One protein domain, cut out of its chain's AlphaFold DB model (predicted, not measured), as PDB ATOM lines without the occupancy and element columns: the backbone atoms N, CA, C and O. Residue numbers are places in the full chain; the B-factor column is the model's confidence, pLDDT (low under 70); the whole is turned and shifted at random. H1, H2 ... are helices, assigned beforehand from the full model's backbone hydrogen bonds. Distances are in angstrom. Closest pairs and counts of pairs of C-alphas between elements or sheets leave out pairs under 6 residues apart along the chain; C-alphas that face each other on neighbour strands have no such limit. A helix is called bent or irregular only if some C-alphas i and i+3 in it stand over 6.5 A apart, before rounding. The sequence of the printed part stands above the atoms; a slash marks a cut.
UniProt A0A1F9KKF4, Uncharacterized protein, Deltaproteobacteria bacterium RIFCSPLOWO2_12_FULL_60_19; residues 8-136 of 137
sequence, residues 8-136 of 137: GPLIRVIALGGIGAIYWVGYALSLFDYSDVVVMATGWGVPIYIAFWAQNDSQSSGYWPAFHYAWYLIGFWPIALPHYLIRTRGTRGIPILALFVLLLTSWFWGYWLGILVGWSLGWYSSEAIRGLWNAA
ATOM      1  N   GLY A   8     151.806 151.694  73.915       74.81
ATOM      2  CA  GLY A   8     150.532 152.287  73.506       74.81
ATOM      3  C   GLY A   8     149.299 151.386  73.668       74.81
ATOM      4  O   GLY A   8     148.333 151.832  74.284       74.81
ATOM      5  N   PRO A   9     149.286 150.138  73.169       73.31
ATOM      6  CA  PRO A   9     148.122 149.269  73.286       73.31
ATOM      7  C   PRO A   9     147.818 148.869  74.729       73.31
ATOM      8  O   PRO A   9     146.662 148.882  75.129       73.31
ATOM      9  N   LEU A  10     148.842 148.577  75.536       74.81
ATOM     10  CA  LEU A  10     148.642 148.191  76.933       74.81
ATOM     11  C   LEU A  10     148.040 149.343  77.747       74.81
ATOM     12  O   LEU A  10     147.084 149.136  78.488       74.81
ATOM     13  N   ILE A  11     148.551 150.563  77.551       82.69
ATOM     14  CA  ILE A  11     148.014 151.774  78.187       82.69
ATOM     15  C   ILE A  11     146.537 151.968  77.825       82.69
ATOM     16  O   ILE A  11     145.739 152.315  78.689       82.69
ATOM     17  N   ARG A  12     146.150 151.701  76.572       83.44
ATOM     18  CA  ARG A  12     144.754 151.816  76.122       83.44
ATOM     19  C   ARG A  12     143.838 150.773  76.770       83.44
ATOM     20  O   ARG A  12     142.735 151.137  77.164       83.44
ATOM     21  N   VAL A  13     144.284 149.522  76.949       80.44
ATOM     22  CA  VAL A  13     143.504 148.504  77.693       80.44
ATOM     23  C   VAL A  13     143.339 148.919  79.150       80.44
ATOM     24  O   VAL A  13     142.239 148.839  79.687       80.44
ATOM     25  N   ILE A  14     144.421 149.388  79.781       85.25
ATOM     26  CA  ILE A  14     144.386 149.861  81.168       85.25
ATOM     27  C   ILE A  14     143.408 151.031  81.300       85.25
ATOM     28  O   ILE A  14     142.588 151.030  82.211       85.25
ATOM     29  N   ALA A  15     143.449 151.993  80.376       86.31
ATOM     30  CA  ALA A  15     142.529 153.124  80.369       86.31
ATOM     31  C   ALA A  15     141.068 152.672  80.216       86.31
ATOM     32  O   ALA A  15     140.223 153.096  80.996       86.31
ATOM     33  N   LEU A  16     140.773 151.770  79.271       84.25
ATOM     34  CA  LEU A  16     139.418 151.244  79.064       84.25
ATOM     35  C   LEU A  16     138.896 150.470  80.281       84.25
ATOM     36  O   LEU A  16     137.773 150.710  80.720       84.25
ATOM     37  N   GLY A  17     139.709 149.581  80.858       85.50
ATOM     38  CA  GLY A  17     139.332 148.851  82.071       85.50
ATOM     39  C   GLY A  17     139.200 149.763  83.293       85.50
ATOM     40  O   GLY A  17     138.307 149.562  84.109       85.50
ATOM     41  N   GLY A  18     140.028 150.807  83.395       88.00
ATOM     42  CA  GLY A  18     139.933 151.825  84.442       88.00
ATOM     43  C   GLY A  18     138.649 152.650  84.349       88.00
ATOM     44  O   GLY A  18     137.970 152.832  85.356       88.00
ATOM     45  N   ILE A  19     138.270 153.085  83.143       88.69
ATOM     46  CA  ILE A  19     136.990 153.769  82.892       88.69
ATOM     47  C   ILE A  19     135.819 152.867  83.292       88.69
ATOM     48  O   ILE A  19     134.909 153.321  83.981       88.69
ATOM     49  N   GLY A  20     135.871 151.583  82.918       87.62
ATOM     50  CA  GLY A  20     134.876 150.598  83.336       87.62
ATOM     51  C   GLY A  20     134.775 150.490  84.854       87.62
ATOM     52  O   GLY A  20     133.691 150.662  85.403       87.62
ATOM     53  N   ALA A  21     135.894 150.282  85.548       89.38
ATOM     54  CA  ALA A  21     135.909 150.191  87.007       89.38
ATOM     55  C   ALA A  21     135.308 151.439  87.679       89.38
ATOM     56  O   ALA A  21     134.471 151.300  88.567       89.38
ATOM     57  N   ILE A  22     135.684 152.644  87.233       91.88
ATOM     58  CA  ILE A  22     135.158 153.914  87.767       91.88
ATOM     59  C   ILE A  22     133.646 154.007  87.568       91.88
ATOM     60  O   ILE A  22     132.925 154.377  88.494       91.88
ATOM     61  N   TYR A  23     133.161 153.656  86.377       91.94
ATOM     62  CA  TYR A  23     131.734 153.655  86.090       91.94
ATOM     63  C   TYR A  23     130.976 152.697  87.018       91.94
ATOM     64  O   TYR A  23     129.973 153.087  87.606       91.94
ATOM     65  N   TRP A  24     131.479 151.477  87.222       90.75
ATOM     66  CA  TRP A  24     130.831 150.496  88.097       90.75
ATOM     67  C   TRP A  24     130.873 150.880  89.582       90.75
ATOM     68  O   TRP A  24     129.905 150.618  90.295       90.75
ATOM     69  N   VAL A  25     131.936 151.555  90.037       91.31
ATOM     70  CA  VAL A  25     131.984 152.169  91.377       91.31
ATOM     71  C   VAL A  25     130.902 153.238  91.511       91.31
ATOM     72  O   VAL A  25     130.137 153.217  92.470       91.31
ATOM     73  N   GLY A  26     130.819 154.164  90.551       90.06
ATOM     74  CA  GLY A  26     129.831 155.240  90.585       90.06
ATOM     75  C   GLY A  26     128.397 154.725  90.489       90.06
ATOM     76  O   GLY A  26     127.540 155.198  91.227       90.06
ATOM     77  N   TYR A  27     128.152 153.704  89.668       89.31
ATOM     78  CA  TYR A  27     126.861 153.023  89.597       89.31
ATOM     79  C   TYR A  27     126.475 152.386  90.939       89.31
ATOM     80  O   TYR A  27     125.380 152.626  91.437       89.31
ATOM     81  N   ALA A  28     127.380 151.629  91.574       86.75
ATOM     82  CA  ALA A  28     127.119 151.046  92.893       86.75
ATOM     83  C   ALA A  28     126.801 152.133  93.933       86.75
ATOM     84  O   ALA A  28     125.846 152.020  94.693       86.75
ATOM     85  N   LEU A  29     127.538 153.240  93.895       87.50
ATOM     86  CA  LEU A  29     127.323 154.408  94.744       87.50
ATOM     87  C   LEU A  29     126.100 155.262  94.346       87.50
ATOM     88  O   LEU A  29     125.887 156.312  94.938       87.50
ATOM     89  N   SER A  30     125.285 154.850  93.368       88.50
ATOM     90  CA  SER A  30     124.136 155.631  92.866       88.50
ATOM     91  C   SER A  30     124.508 157.038  92.360       88.50
ATOM     92  O   SER A  30     123.677 157.941  92.335       88.50
ATOM     93  N   LEU A  31     125.767 157.234  91.957       88.75
ATOM     94  CA  LEU A  31     126.269 158.466  91.340       88.75
ATOM     95  C   LEU A  31     125.994 158.506  89.834       88.75
ATOM     96  O   LEU A  31     125.970 159.586  89.248       88.75
ATOM     97  N   PHE A  32     125.829 157.337  89.211       91.19
ATOM     98  CA  PHE A  32     125.543 157.178  87.788       91.19
ATOM     99  C   PHE A  32     124.329 156.275  87.586       91.19
ATOM    100  O   PHE A  32     124.192 155.260  88.269       91.19
ATOM    101  N   ASP A  33     123.508 156.605  86.591       92.12
ATOM    102  CA  ASP A  33     122.446 155.724  86.115       92.12
ATOM    103  C   ASP A  33     123.008 154.580  85.268       92.12
ATOM    104  O   ASP A  33     124.064 154.692  84.634       92.12
ATOM    105  N   TYR A  34     122.264 153.474  85.225       90.00
ATOM    106  CA  TYR A  34     122.594 152.348  84.363       90.00
ATOM    107  C   TYR A  34     122.515 152.747  82.880       90.00
ATOM    108  O   TYR A  34     121.503 153.258  82.406       90.00
ATOM    109  N   SER A  35     123.578 152.465  82.131       92.38
ATOM    110  CA  SER A  35     123.703 152.722  80.703       92.38
ATOM    111  C   SER A  35     124.144 151.463  79.965       92.38
ATOM    112  O   SER A  35     125.296 151.032  80.082       92.38
ATOM    113  N   ASP A  36     123.260 150.931  79.121       88.56
ATOM    114  CA  ASP A  36     123.564 149.802  78.234       88.56
ATOM    115  C   ASP A  36     124.789 150.077  77.359       88.56
ATOM    116  O   ASP A  36     125.616 149.197  77.133       88.56
ATOM    117  N   VAL A  37     124.949 151.320  76.897       89.81
ATOM    118  CA  VAL A  37     126.068 151.716  76.035       89.81
ATOM    119  C   VAL A  37     127.397 151.575  76.773       89.81
ATOM    120  O   VAL A  37     128.342 151.012  76.222       89.81
ATOM    121  N   VAL A  38     127.479 152.042  78.023       86.19
ATOM    122  CA  VAL A  38     128.712 151.943  78.817       86.19
ATOM    123  C   VAL A  38     128.996 150.492  79.191       86.19
ATOM    124  O   VAL A  38     130.144 150.049  79.104       86.19
ATOM    125  N   VAL A  39     127.964 149.725  79.541       85.31
ATOM    126  CA  VAL A  39     128.093 148.294  79.844       85.31
ATOM    127  C   VAL A  39     128.586 147.522  78.623       85.31
ATOM    128  O   VAL A  39     129.536 146.751  78.735       85.31
ATOM    129  N   MET A  40     128.025 147.771  77.440       86.31
ATOM    130  CA  MET A  40     128.467 147.126  76.203       86.31
ATOM    131  C   MET A  40     129.881 147.562  75.812       86.31
ATOM    132  O   MET A  40     130.710 146.720  75.465       86.31
ATOM    133  N   ALA A  41     130.201 148.854  75.916       85.44
ATOM    134  CA  ALA A  41     131.526 149.374  75.589       85.44
ATOM    135  C   ALA A  41     132.616 148.824  76.521       85.44
ATOM    136  O   ALA A  41     133.692 148.453  76.059       85.44
ATOM    137  N   THR A  42     132.352 148.735  77.824       81.44
ATOM    138  CA  THR A  42     133.329 148.244  78.811       81.44
ATOM    139  C   THR A  42     133.385 146.716  78.848       81.44
ATOM    140  O   THR A  42     134.475 146.150  78.918       81.44
ATOM    141  N   GLY A  43     132.239 146.043  78.708       81.31
ATOM    142  CA  GLY A  43     132.118 144.586  78.702       81.31
ATOM    143  C   GLY A  43     132.677 143.929  77.441       81.31
ATOM    144  O   GLY A  43     133.391 142.936  77.548       81.31
ATOM    145  N   TRP A  44     132.419 144.492  76.253       83.19
ATOM    146  CA  TRP A  44     132.911 143.940  74.982       83.19
ATOM    147  C   TRP A  44     134.153 144.645  74.451       83.19
ATOM    148  O   TRP A  44     135.012 143.999  73.848       83.19
ATOM    149  N   GLY A  45     134.299 145.947  74.698       84.62
ATOM    150  CA  GLY A  45     135.442 146.710  74.199       84.62
ATOM    151  C   GLY A  45     136.770 146.217  74.767       84.62
ATOM    152  O   GLY A  45     137.742 146.127  74.019       84.62
ATOM    153  N   VAL A  46     136.818 145.817  76.044       82.81
ATOM    154  CA  VAL A  46     138.037 145.266  76.660       82.81
ATOM    155  C   VAL A  46     138.446 143.927  76.011       82.81
ATOM    156  O   VAL A  46     139.567 143.865  75.497       82.81
ATOM    157  N   PRO A  47     137.591 142.883  75.928       82.75
ATOM    158  CA  PRO A  47     137.918 141.645  75.212       82.75
ATOM    159  C   PRO A  47     138.321 141.859  73.751       82.75
ATOM    160  O   PRO A  47     139.319 141.293  73.302       82.75
ATOM    161  N   ILE A  48     137.578 142.695  73.015       85.25
ATOM    162  CA  ILE A  48     137.860 142.995  71.605       85.25
ATOM    163  C   ILE A  48     139.247 143.622  71.472       85.25
ATOM    164  O   ILE A  48     140.053 143.201  70.640       85.25
ATOM    165  N   TYR A  49     139.563 144.598  72.321       85.25
ATOM    166  CA  TYR A  49     140.859 145.257  72.288       85.25
ATOM    167  C   TYR A  49     142.001 144.290  72.624       85.25
ATOM    168  O   TYR A  49     143.035 144.296  71.953       85.25
ATOM    169  N   ILE A  50     141.820 143.431  73.634       81.94
ATOM    170  CA  ILE A  50     142.800 142.400  74.008       81.94
ATOM    171  C   ILE A  50     143.040 141.442  72.843       81.94
ATOM    172  O   ILE A  50     144.191 141.102  72.563       81.94
ATOM    173  N   ALA A  51     141.982 141.041  72.136       82.56
ATOM    174  CA  ALA A  51     142.094 140.175  70.974       82.56
ATOM    175  C   ALA A  51     142.920 140.827  69.854       82.56
ATOM    176  O   ALA A  51     143.867 140.221  69.353       82.56
ATOM    177  N   PHE A  52     142.642 142.088  69.511       82.75
ATOM    178  CA  PHE A  52     143.434 142.813  68.512       82.75
ATOM    179  C   PHE A  52     144.884 143.029  68.947       82.75
ATOM    180  O   PHE A  52     145.802 142.889  68.138       82.75
ATOM    181  N   TRP A  53     145.112 143.334  70.227       84.31
ATOM    182  CA  TRP A  53     146.462 143.442  70.769       84.31
ATOM    183  C   TRP A  53     147.221 142.120  70.635       84.31
ATOM    184  O   TRP A  53     148.328 142.116  70.099       84.31
ATOM    185  N   ALA A  54     146.624 141.010  71.073       80.94
ATOM    186  CA  ALA A  54     147.243 139.691  71.019       80.94
ATOM    187  C   ALA A  54     147.510 139.255  69.573       80.94
ATOM    188  O   ALA A  54     148.578 138.719  69.284       80.94
ATOM    189  N   GLN A  55     146.598 139.553  68.645       81.50
ATOM    190  CA  GLN A  55     146.800 139.307  67.220       81.50
ATOM    191  C   GLN A  55     148.000 140.094  66.675       81.50
ATOM    192  O   GLN A  55     148.906 139.500  66.089       81.50
ATOM    193  N   ASN A  56     148.055 141.407  66.905       80.75
ATOM    194  CA  ASN A  56     149.155 142.253  66.434       80.75
ATOM    195  C   ASN A  56     150.509 141.841  67.051       80.75
ATOM    196  O   ASN A  56     151.538 141.776  66.381       80.75
ATOM    197  N   ASP A  57     150.504 141.500  68.336       80.62
ATOM    198  CA  ASP A  57     151.679 141.038  69.071       80.62
ATOM    199  C   ASP A  57     152.161 139.656  68.577       80.62
ATOM    200  O   ASP A  57     153.365 139.437  68.410       80.62
ATOM    201  N   SER A  58     151.236 138.749  68.239       78.69
ATOM    202  CA  SER A  58     151.551 137.423  67.685       78.69
ATOM    203  C   SER A  58     152.233 137.495  66.312       78.69
ATOM    204  O   SER A  58     153.169 136.737  66.051       78.69
ATOM    205  N   GLN A  59     151.840 138.460  65.469       77.94
ATOM    206  CA  GLN A  59     152.490 138.729  64.181       77.94
ATOM    207  C   GLN A  59     153.950 139.153  64.378       77.94
ATOM    208  O   GLN A  59     154.836 138.688  63.666       77.94
ATOM    209  N   SER A  60     154.218 139.981  65.390       76.00
ATOM    210  CA  SER A  60     155.575 140.456  65.690       76.00
ATOM    211  C   SER A  60     156.483 139.406  66.346       76.00
ATOM    212  O   SER A  60     157.706 139.516  66.272       76.00
ATOM    213  N   SER A  61     155.903 138.397  67.002       71.56
ATOM    214  CA  SER A  61     156.636 137.341  67.715       71.56
ATOM    215  C   SER A  61     156.815 136.055  66.901       71.56
ATOM    216  O   SER A  61     157.473 135.130  67.372       71.56
ATOM    217  N   GLY A  62     156.259 135.989  65.684       71.12
ATOM    218  CA  GLY A  62     156.309 134.798  64.829       71.12
ATOM    219  C   GLY A  62     155.443 133.639  65.333       71.12
ATOM    220  O   GLY A  62     155.581 132.514  64.859       71.12
ATOM    221  N   TYR A  63     154.548 133.890  66.297       72.62
ATOM    222  CA  TYR A  63     153.652 132.881  66.858       72.62
ATOM    223  C   TYR A  63     152.369 132.791  66.014       72.62
ATOM    224  O   TYR A  63     151.307 133.282  66.392       72.62
ATOM    225  N   TRP A  64     152.504 132.208  64.820       61.28
ATOM    226  CA  TRP A  64     151.518 132.225  63.733       61.28
ATOM    227  C   TRP A  64     151.238 130.772  63.307       61.28
ATOM    228  O   TRP A  64     152.131 130.144  62.740       61.28
ATOM    229  N   PRO A  65     150.082 130.172  63.674       63.81
ATOM    230  CA  PRO A  65     148.788 130.556  63.091       63.81
ATOM    231  C   PRO A  65     147.596 130.630  64.071       63.81
ATOM    232  O   PRO A  65     146.497 130.996  63.662       63.81
ATOM    233  N   ALA A  66     147.772 130.322  65.362       62.16
ATOM    234  CA  ALA A  66     146.660 130.203  66.321       62.16
ATOM    235  C   ALA A  66     145.864 131.509  66.547       62.16
ATOM    236  O   ALA A  66     144.750 131.474  67.062       62.16
ATOM    237  N   PHE A  67     146.420 132.657  66.144       66.56
ATOM    238  CA  PHE A  67     145.855 133.994  66.356       66.56
ATOM    239  C   PHE A  67     145.410 134.698  65.079       66.56
ATOM    240  O   PHE A  67     145.142 135.897  65.087       66.56
ATOM    241  N   HIS A  68     145.290 133.958  63.977       67.06
ATOM    242  CA  HIS A  68     144.826 134.518  62.710       67.06
ATOM    243  C   HIS A  68     143.386 135.058  62.788       67.06
ATOM    244  O   HIS A  68     143.007 135.958  62.040       67.06
ATOM    245  N   TYR A  69     142.597 134.539  63.730       65.25
ATOM    246  CA  TYR A  69     141.204 134.901  63.930       65.25
ATOM    247  C   TYR A  69     141.050 135.635  65.265       65.25
ATOM    248  O   TYR A  69     141.027 135.006  66.322       65.25
ATOM    249  N   ALA A  70     140.894 136.963  65.233       70.12
ATOM    250  CA  ALA A  70     140.582 137.756  66.430       70.12
ATOM    251  C   ALA A  70     139.338 137.220  67.168       70.12
ATOM    252  O   ALA A  70     139.284 137.218  68.393       70.12
ATOM    253  N   TRP A  71     138.374 136.666  66.431       71.19
ATOM    254  CA  TRP A  71     137.193 136.005  66.991       71.19
ATOM    255  C   TRP A  71     137.514 134.755  67.812       71.19
ATOM    256  O   TRP A  71     136.857 134.508  68.819       71.19
ATOM    257  N   TYR A  72     138.550 133.998  67.437       76.25
ATOM    258  CA  TYR A  72     139.017 132.865  68.238       76.25
ATOM    259  C   TYR A  72     139.553 133.347  69.586       76.25
ATOM    260  O   TYR A  72     139.247 132.758  70.617       76.25
ATOM    261  N   LEU A  73     140.278 134.470  69.598       73.25
ATOM    262  CA  LEU A  73     140.668 135.129  70.841       73.25
ATOM    263  C   LEU A  73     139.449 135.596  71.631       73.25
ATOM    264  O   LEU A  73     139.395 135.321  72.811       73.25
ATOM    265  N   ILE A  74     138.448 136.228  71.023       78.25
ATOM    266  CA  ILE A  74     137.266 136.703  71.766       78.25
ATOM    267  C   ILE A  74     136.482 135.539  72.401       78.25
ATOM    268  O   ILE A  74     136.051 135.659  73.543       78.25
ATOM    269  N   GLY A  75     136.331 134.407  71.706       78.62
ATOM    270  CA  GLY A  75     135.604 133.241  72.228       78.62
ATOM    271  C   GLY A  75     136.416 132.355  73.179       78.62
ATOM    272  O   GLY A  75     135.873 131.813  74.136       78.62
ATOM    273  N   PHE A  76     137.725 132.223  72.946       82.50
ATOM    274  CA  PHE A  76     138.608 131.313  73.683       82.50
ATOM    275  C   PHE A  76     139.712 132.031  74.462       82.50
ATOM    276  O   PHE A  76     140.673 131.384  74.884       82.50
ATOM    277  N   TRP A  77     139.598 133.340  74.715       79.44
ATOM    278  CA  TRP A  77     140.605 134.102  75.469       79.44
ATOM    279  C   TRP A  77     141.002 133.458  76.808       79.44
ATOM    280  O   TRP A  77     142.200 133.522  77.102       79.44
ATOM    281  N   PRO A  78     140.113 132.792  77.593       79.75
ATOM    282  CA  PRO A  78     140.506 132.222  78.882       79.75
ATOM    283  C   PRO A  78     141.561 131.122  78.752       79.75
ATOM    284  O   PRO A  78     142.247 130.821  79.719       79.75
ATOM    285  N   ILE A  79     141.700 130.524  77.565       84.81
ATOM    286  CA  ILE A  79     142.646 129.437  77.281       84.81
ATOM    287  C   ILE A  79     143.730 129.918  76.311       84.81
ATOM    288  O   ILE A  79     144.925 129.709  76.536       84.81
ATOM    289  N   ALA A  80     143.328 130.611  75.247       82.81
ATOM    290  CA  ALA A  80     144.214 131.068  74.189       82.81
ATOM    291  C   ALA A  80     145.217 132.121  74.686       82.81
ATOM    292  O   ALA A  80     146.397 132.046  74.339       82.81
ATOM    293  N   LEU A  81     144.782 133.064  75.531       82.25
ATOM    294  CA  LEU A  81     145.639 134.139  76.035       82.25
ATOM    295  C   LEU A  81     146.698 133.630  77.037       82.25
ATOM    296  O   LEU A  81     147.873 133.955  76.846       82.25
ATOM    297  N   PRO A  82     146.376 132.787  78.046       85.38
ATOM    298  CA  PRO A  82     147.406 132.163  78.879       85.38
ATOM    299  C   PRO A  82     148.397 131.331  78.070       85.38
ATOM    300  O   PRO A  82     149.606 131.488  78.234       85.38
ATOM    301  N   HIS A  83     147.899 130.483  77.163       85.25
ATOM    302  CA  HIS A  83     148.748 129.639  76.327       85.25
ATOM    303  C   HIS A  83     149.724 130.480  75.494       85.25
ATOM    304  O   HIS A  83     150.925 130.203  75.475       85.25
ATOM    305  N   TYR A  84     149.231 131.559  74.878       84.06
ATOM    306  CA  TYR A  84     150.045 132.528  74.150       84.06
ATOM    307  C   TYR A  84     151.149 133.143  75.007       84.06
ATOM    308  O   TYR A  84     152.318 133.144  74.618       84.06
ATOM    309  N   LEU A  85     150.784 133.676  76.174       85.06
ATOM    310  CA  LEU A  85     151.710 134.384  77.053       85.06
ATOM    311  C   LEU A  85     152.785 133.450  77.608       85.06
ATOM    312  O   LEU A  85     153.955 133.826  77.647       85.06
ATOM    313  N   ILE A  86     152.420 132.217  77.961       85.62
ATOM    314  CA  ILE A  86     153.372 131.195  78.404       85.62
ATOM    315  C   ILE A  86     154.330 130.833  77.264       85.62
ATOM    316  O   ILE A  86     155.542 130.795  77.472       85.62
ATOM    317  N   ARG A  87     153.822 130.620  76.043       84.19
ATOM    318  CA  ARG A  87     154.649 130.232  74.890       84.19
ATOM    319  C   ARG A  87     155.584 131.329  74.398       84.19
ATOM    320  O   ARG A  87     156.698 131.018  73.990       84.19
ATOM    321  N   THR A  88     155.155 132.587  74.428       84.06
ATOM    322  CA  THR A  88     155.953 133.714  73.912       84.06
ATOM    323  C   THR A  88     156.840 134.364  74.967       84.06
ATOM    324  O   THR A  88     157.923 134.851  74.644       84.06
ATOM    325  N   ARG A  89     156.405 134.393  76.233       84.31
ATOM    326  CA  ARG A  89     157.060 135.159  77.307       84.31
ATOM    327  C   ARG A  89     157.450 134.319  78.525       84.31
ATOM    328  O   ARG A  89     158.146 134.836  79.402       84.31
ATOM    329  N   GLY A  90     157.039 133.052  78.607       86.56
ATOM    330  CA  GLY A  90     157.293 132.194  79.766       86.56
ATOM    331  C   GLY A  90     156.705 132.777  81.055       86.56
ATOM    332  O   GLY A  90     155.615 133.348  81.056       86.56
ATOM    333  N   THR A  91     157.455 132.704  82.157       87.00
ATOM    334  CA  THR A  91     157.042 133.245  83.469       87.00
ATOM    335  C   THR A  91     156.859 134.764  83.472       87.00
ATOM    336  O   THR A  91     156.055 135.286  84.241       87.00
ATOM    337  N   ARG A  92     157.520 135.492  82.560       84.75
ATOM    338  CA  ARG A  92     157.316 136.943  82.388       84.75
ATOM    339  C   ARG A  92     155.943 137.282  81.800       84.75
ATOM    340  O   ARG A  92     155.551 138.444  81.824       84.75
ATOM    341  N   GLY A  93     155.215 136.295  81.276       82.81
ATOM    342  CA  GLY A  93     153.833 136.446  80.831       82.81
ATOM    343  C   GLY A  93     152.812 136.464  81.974       82.81
ATOM    344  O   GLY A  93     151.711 136.966  81.768       82.81
ATOM    345  N   ILE A  94     153.164 135.978  83.173       86.50
ATOM    346  CA  ILE A  94     152.231 135.866  84.309       86.50
ATOM    347  C   ILE A  94     151.701 137.237  84.762       86.50
ATOM    348  O   ILE A  94     150.485 137.375  84.862       86.50
ATOM    349  N   PRO A  95     152.538 138.278  84.968       87.19
ATOM    350  CA  PRO A  95     152.030 139.596  85.355       87.19
ATOM    351  C   PRO A  95     151.110 140.210  84.295       87.19
ATOM    352  O   PRO A  95     150.134 140.876  84.624       87.19
ATOM    353  N   ILE A  96     151.398 139.956  83.015       84.88
ATOM    354  CA  ILE A  96     150.586 140.433  81.889       84.88
ATOM    355  C   ILE A  96     149.227 139.724  81.886       84.88
ATOM    356  O   ILE A  96     148.196 140.370  81.729       84.88
ATOM    357  N   LEU A  97     149.215 138.407  82.108       85.88
ATOM    358  CA  LEU A  97     147.983 137.632  82.216       85.88
ATOM    359  C   LEU A  97     147.132 138.095  83.403       85.88
ATOM    360  O   LEU A  97     145.935 138.310  83.241       85.88
ATOM    361  N   ALA A  98     147.750 138.281  84.571       88.00
ATOM    362  CA  ALA A  98     147.069 138.762  85.769       88.00
ATOM    363  C   ALA A  98     146.425 140.136  85.533       88.00
ATOM    364  O   ALA A  98     145.260 140.335  85.868       88.00
ATOM    365  N   LEU A  99     147.149 141.051  84.879       86.38
ATOM    366  CA  LEU A  99     146.615 142.350  84.489       86.38
ATOM    367  C   LEU A  99     145.415 142.213  83.540       86.38
ATOM    368  O   LEU A  99     144.413 142.893  83.735       86.38
ATOM    369  N   PHE A 100     145.469 141.319  82.550       84.38
ATOM    370  CA  PHE A 100     144.330 141.098  81.654       84.38
ATOM    371  C   PHE A 100     143.106 140.535  82.368       84.38
ATOM    372  O   PHE A 100     142.002 141.022  82.138       84.38
ATOM    373  N   VAL A 101     143.289 139.554  83.253       85.56
ATOM    374  CA  VAL A 101     142.192 139.006  84.064       85.56
ATOM    375  C   VAL A 101     141.577 140.102  84.930       85.56
ATOM    376  O   VAL A 101     140.354 140.230  84.978       85.56
ATOM    377  N   LEU A 102     142.407 140.939  85.555       86.75
ATOM    378  CA  LEU A 102     141.950 142.057  86.377       86.75
ATOM    379  C   LEU A 102     141.165 143.093  85.559       86.75
ATOM    380  O   LEU A 102     140.130 143.570  86.009       86.75
ATOM    381  N   LEU A 103     141.602 143.399  84.334       85.06
ATOM    382  CA  LEU A 103     140.905 144.335  83.446       85.06
ATOM    383  C   LEU A 103     139.591 143.754  82.901       85.06
ATOM    384  O   LEU A 103     138.601 144.475  82.814       85.06
ATOM    385  N   LEU A 104     139.541 142.456  82.597       82.88
ATOM    386  CA  LEU A 104     138.319 141.772  82.149       82.88
ATOM    387  C   LEU A 104     137.278 141.621  83.259       82.88
ATOM    388  O   LEU A 104     136.080 141.635  82.998       82.88
ATOM    389  N   THR A 105     137.738 141.512  84.501       85.25
ATOM    390  CA  THR A 105     136.881 141.450  85.693       85.25
ATOM    391  C   THR A 105     136.715 142.815  86.364       85.25
ATOM    392  O   THR A 105     136.143 142.906  87.445       85.25
ATOM    393  N   SER A 106     137.176 143.896  85.727       85.38
ATOM    394  CA  SER A 106     137.166 145.248  86.305       85.38
ATOM    395  C   SER A 106     135.766 145.742  86.663       85.38
ATOM    396  O   SER A 106     135.610 146.430  87.666       85.38
ATOM    397  N   TRP A 107     134.747 145.354  85.896       83.88
ATOM    398  CA  TRP A 107     133.348 145.664  86.190       83.88
ATOM    399  C   TRP A 107     132.880 145.041  87.507       83.88
ATOM    400  O   TRP A 107     132.268 145.712  88.335       83.88
ATOM    401  N   PHE A 108     133.241 143.778  87.733       86.12
ATOM    402  CA  PHE A 108     132.946 143.055  88.961       86.12
ATOM    403  C   PHE A 108     133.657 143.713  90.148       86.12
ATOM    404  O   PHE A 108     133.017 144.060  91.138       86.12
ATOM    405  N   TRP A 109     134.966 143.960  90.034       86.62
ATOM    406  CA  TRP A 109     135.742 144.585  91.111       86.62
ATOM    407  C   TRP A 109     135.307 146.020  91.409       86.62
ATOM    408  O   TRP A 109     135.224 146.393  92.576       86.62
ATOM    409  N   GLY A 110     135.002 146.813  90.380       87.44
ATOM    410  CA  GLY A 110     134.514 148.182  90.534       87.44
ATOM    411  C   GLY A 110     133.178 148.226  91.270       87.44
ATOM    412  O   GLY A 110     133.021 148.990  92.219       87.44
ATOM    413  N   TYR A 111     132.246 147.346  90.904       86.56
ATOM    414  CA  TYR A 111     130.954 147.246  91.576       86.56
ATOM    415  C   TYR A 111     131.101 146.893  93.064       86.56
ATOM    416  O   TYR A 111     130.570 147.591  93.929       86.56
ATOM    417  N   TRP A 112     131.887 145.860  93.386       88.56
ATOM    418  CA  TRP A 112     132.133 145.462  94.776       88.56
ATOM    419  C   TRP A 112     132.858 146.533  95.585       88.56
ATOM    420  O   TRP A 112     132.514 146.760  96.744       88.56
ATOM    421  N   LEU A 113     133.831 147.221  94.985       90.38
ATOM    422  CA  LEU A 113     134.504 148.340  95.633       90.38
ATOM    423  C   LEU A 113     133.511 149.458  95.966       90.38
ATOM    424  O   LEU A 113     133.547 149.982  97.073       90.38
ATOM    425  N   GLY A 114     132.604 149.793  95.046       87.12
ATOM    426  CA  GLY A 114     131.560 150.786  95.294       87.12
ATOM    427  C   GLY A 114     130.630 150.391  96.442       87.12
ATOM    428  O   GLY A 114     130.357 151.220  97.307       87.12
ATOM    429  N   ILE A 115     130.235 149.115  96.532       85.50
ATOM    430  CA  ILE A 115     129.482 148.600  97.687       85.50
ATOM    431  C   ILE A 115     130.281 148.804  98.977       85.50
ATOM    432  O   ILE A 115     129.778 149.416  99.914       85.50
ATOM    433  N   LEU A 116     131.534 148.344  99.028       88.94
ATOM    434  CA  LEU A 116     132.380 148.467 100.221       88.94
ATOM    435  C   LEU A 116     132.542 149.928 100.667       88.94
ATOM    436  O   LEU A 116     132.452 150.227 101.859       88.94
ATOM    437  N   VAL A 117     132.729 150.843  99.715       90.31
ATOM    438  CA  VAL A 117     132.803 152.283  99.986       90.31
ATOM    439  C   VAL A 117     131.472 152.795 100.531       90.31
ATOM    440  O   VAL A 117     131.459 153.437 101.579       90.31
ATOM    441  N   GLY A 118     130.344 152.469  99.899       86.81
ATOM    442  CA  GLY A 118     129.030 152.898 100.379       86.81
ATOM    443  C   GLY A 118     128.710 152.372 101.783       86.81
ATOM    444  O   GLY A 118     128.114 153.089 102.585       86.81
ATOM    445  N   TRP A 119     129.161 151.160 102.122       84.38
ATOM    446  CA  TRP A 119     129.051 150.609 103.478       84.38
ATOM    447  C   TRP A 119     129.873 151.427 104.476       84.38
ATOM    448  O   TRP A 119     129.371 151.788 105.537       84.38
ATOM    449  N   SER A 120     131.115 151.769 104.121       87.38
ATOM    450  CA  SER A 120     131.990 152.582 104.976       87.38
ATOM    451  C   SER A 120     131.464 154.005 105.207       87.38
ATOM    452  O   SER A 120     131.721 154.590 106.256       87.38
ATOM    453  N   LEU A 121     130.693 154.540 104.255       84.88
ATOM    454  CA  LEU A 121     130.073 155.865 104.327       84.88
ATOM    455  C   LEU A 121     128.692 155.856 105.006       84.88
ATOM    456  O   LEU A 121     128.081 156.911 105.156       84.88
ATOM    457  N   GLY A 122     128.177 154.684 105.396       82.75
ATOM    458  CA  GLY A 122     126.841 154.547 105.981       82.75
ATOM    459  C   GLY A 122     125.690 154.786 104.995       82.75
ATOM    460  O   GLY A 122     124.552 154.951 105.423       82.75
ATOM    461  N   TRP A 123     125.964 154.804 103.685       74.25
ATOM    462  CA  TRP A 123     124.947 154.991 102.639       74.25
ATOM    463  C   TRP A 123     124.003 153.800 102.525       74.25
ATOM    464  O   TRP A 123     122.809 153.969 102.292       74.25
ATOM    465  N   TYR A 124     124.518 152.596 102.757       69.62
ATOM    466  CA  TYR A 124     123.687 151.414 102.933       69.62
ATOM    467  C   TYR A 124     123.326 151.290 104.411       69.62
ATOM    468  O   TYR A 124     123.930 150.522 105.159       69.62
ATOM    469  N   SER A 125     122.357 152.090 104.857       64.00
ATOM    470  CA  SER A 125     121.740 151.869 106.161       64.00
ATOM    471  C   SER A 125     121.092 150.476 106.187       64.00
ATOM    472  O   SER A 125     120.670 149.927 105.164       64.00
ATOM    473  N   SER A 126     121.010 149.878 107.374       61.47
ATOM    474  CA  SER A 126     120.458 148.535 107.602       61.47
ATOM    475  C   SER A 126     119.023 148.342 107.080       61.47
ATOM    476  O   SER A 126     118.583 147.204 106.919       61.47
ATOM    477  N   GLU A 127     118.302 149.421 106.769       58.66
ATOM    478  CA  GLU A 127     116.950 149.391 106.206       58.66
ATOM    479  C   GLU A 127     116.918 148.999 104.723       58.66
ATOM    480  O   GLU A 127     116.057 148.215 104.330       58.66
ATOM    481  N   ALA A 128     117.892 149.433 103.913       59.34
ATOM    482  CA  ALA A 128     117.994 149.022 102.509       59.34
ATOM    483  C   ALA A 128     118.349 147.528 102.382       59.34
ATOM    484  O   ALA A 128     117.816 146.815 101.531       59.34
ATOM    485  N   ILE A 129     119.196 147.030 103.291       57.78
ATOM    486  CA  ILE A 129     119.563 145.609 103.385       57.78
ATOM    487  C   ILE A 129     118.368 144.772 103.862       57.78
ATOM    488  O   ILE A 129     118.111 143.707 103.306       57.78
ATOM    489  N   ARG A 130     117.590 145.261 104.840       56.84
ATOM    490  CA  ARG A 130     116.321 144.629 105.243       56.84
ATOM    491  C   ARG A 130     115.306 144.605 104.100       56.84
ATOM    492  O   ARG A 130     114.619 143.606 103.943       56.84
ATOM    493  N   GLY A 131     115.242 145.660 103.289       62.97
ATOM    494  CA  GLY A 131     114.399 145.713 102.093       62.97
ATOM    495  C   GLY A 131     114.767 144.641 101.066       62.97
ATOM    496  O   GLY A 131     113.890 143.920 100.604       62.97
ATOM    497  N   LEU A 132     116.059 144.471 100.769       56.94
ATOM    498  CA  LEU A 132     116.550 143.425  99.861       56.94
ATOM    499  C   LEU A 132     116.360 142.006 100.422       56.94
ATOM    500  O   LEU A 132     116.024 141.099  99.668       56.94
ATOM    501  N   TRP A 133     116.532 141.814 101.733       55.56
ATOM    502  CA  TRP A 133     116.318 140.520 102.394       55.56
ATOM    503  C   TRP A 133     114.834 140.125 102.449       55.56
ATOM    504  O   TRP A 133     114.508 138.955 102.300       55.56
ATOM    505  N   ASN A 134     113.932 141.099 102.614       61.91
ATOM    506  CA  ASN A 134     112.481 140.877 102.622       61.91
ATOM    507  C   ASN A 134     111.868 140.786 101.212       61.91
ATOM    508  O   ASN A 134     110.730 140.346 101.076       61.91
ATOM    509  N   ALA A 135     112.586 141.236 100.180       57.81
ATOM    510  CA  ALA A 135     112.164 141.161  98.782       57.81
ATOM    511  C   ALA A 135     112.685 139.905  98.055       57.81
ATOM    512  O   ALA A 135     112.321 139.678  96.901       57.81
ATOM    513  N   ALA A 136     113.530 139.099  98.703       41.41
ATOM    514  CA  ALA A 136     113.912 137.788  98.197       41.41
ATOM    515  C   ALA A 136     112.756 136.788  98.442       41.41
ATOM    516  O   ALA A 136     112.258 136.741  99.568       41.41
TER     517      ALA A 136
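This is residues 8 to 136 of the 137 residues of an uncharacterized protein of Deltaproteobacteria bacterium RIFCSPLOWO2_12_FULL_60_19 (UniProt A0A1F9KKF4). A long hairpin of two helices, H1 and H2, makes the body; the bent helix H3 folds back on itself and packs on H2, and H4 packs on H1. H5 sticks out free at one end. The printed part has 129 residues, with five named helices in the order H1 to H5 and no named strand: all helix. It is loose, with a radius of gyration of the C-alphas of 18.2 A, and elongated, spanning 59 by 30 by 30 A.

H1, residues 8 to 28, begins at C-alpha 8 (150.532, 152.287, 73.506) and is 30.4 A long. H2, residues 36 to 61, is 36.9 A long, with a kink of 26 degrees near residue 46; it is neither bent nor irregular, but only just: C-alphas 43 and 46 are 6.3 A apart. H3, residues 70 to 104, was assigned as one helix by its hydrogen bonds but is bent, with C-alphas 88 and 91 9.6 A apart. Its arms are H3a, residues 70 to 88, 17.6 A, and H3b, residues 91 to 104, 20.6 A; both are irregular, C-alphas 75 and 78 being 8.3 A apart and C-alphas 92 and 95 6.6 A. H4, residues 106 to 120, is 20.7 A long. H5, residues 126 to 134, 12.1 A, ends at C-alpha 134 (112.481, 140.877, 102.622).

H1, the hub, forms a hairpin with H2 at a shallow tilt of 20 degrees; the closest C-alphas, of Gly 20 and Thr 42, are 5.3 A apart. H1 touches H4 at a steep tilt of 39 degrees, the same way, closest at the C-alphas of Val 25 and Gly 114, 4.2 A. H2 touches H3a, closest at the C-alphas of Ala 51 and Leu 73, 5.2 A. H3a and H3b touch, opposite ways, closest at the C-alphas of Leu 85 and Gly 93, 4.8 A. H5 is apart from H4. Every O i to N i+4 pair is within hydrogen-bond range in H1, H4 and H5, but 20 of 22 in H2, 12 of 15 in H3a and 8 of 10 in H3b.

The C-alphas farthest apart, of Gly 62 and Glu 127, are 58.9 A apart. The printed part has no cut, and no link is long. The model's pLDDT is under 70 at residues 64 to 69 and 124 to 136.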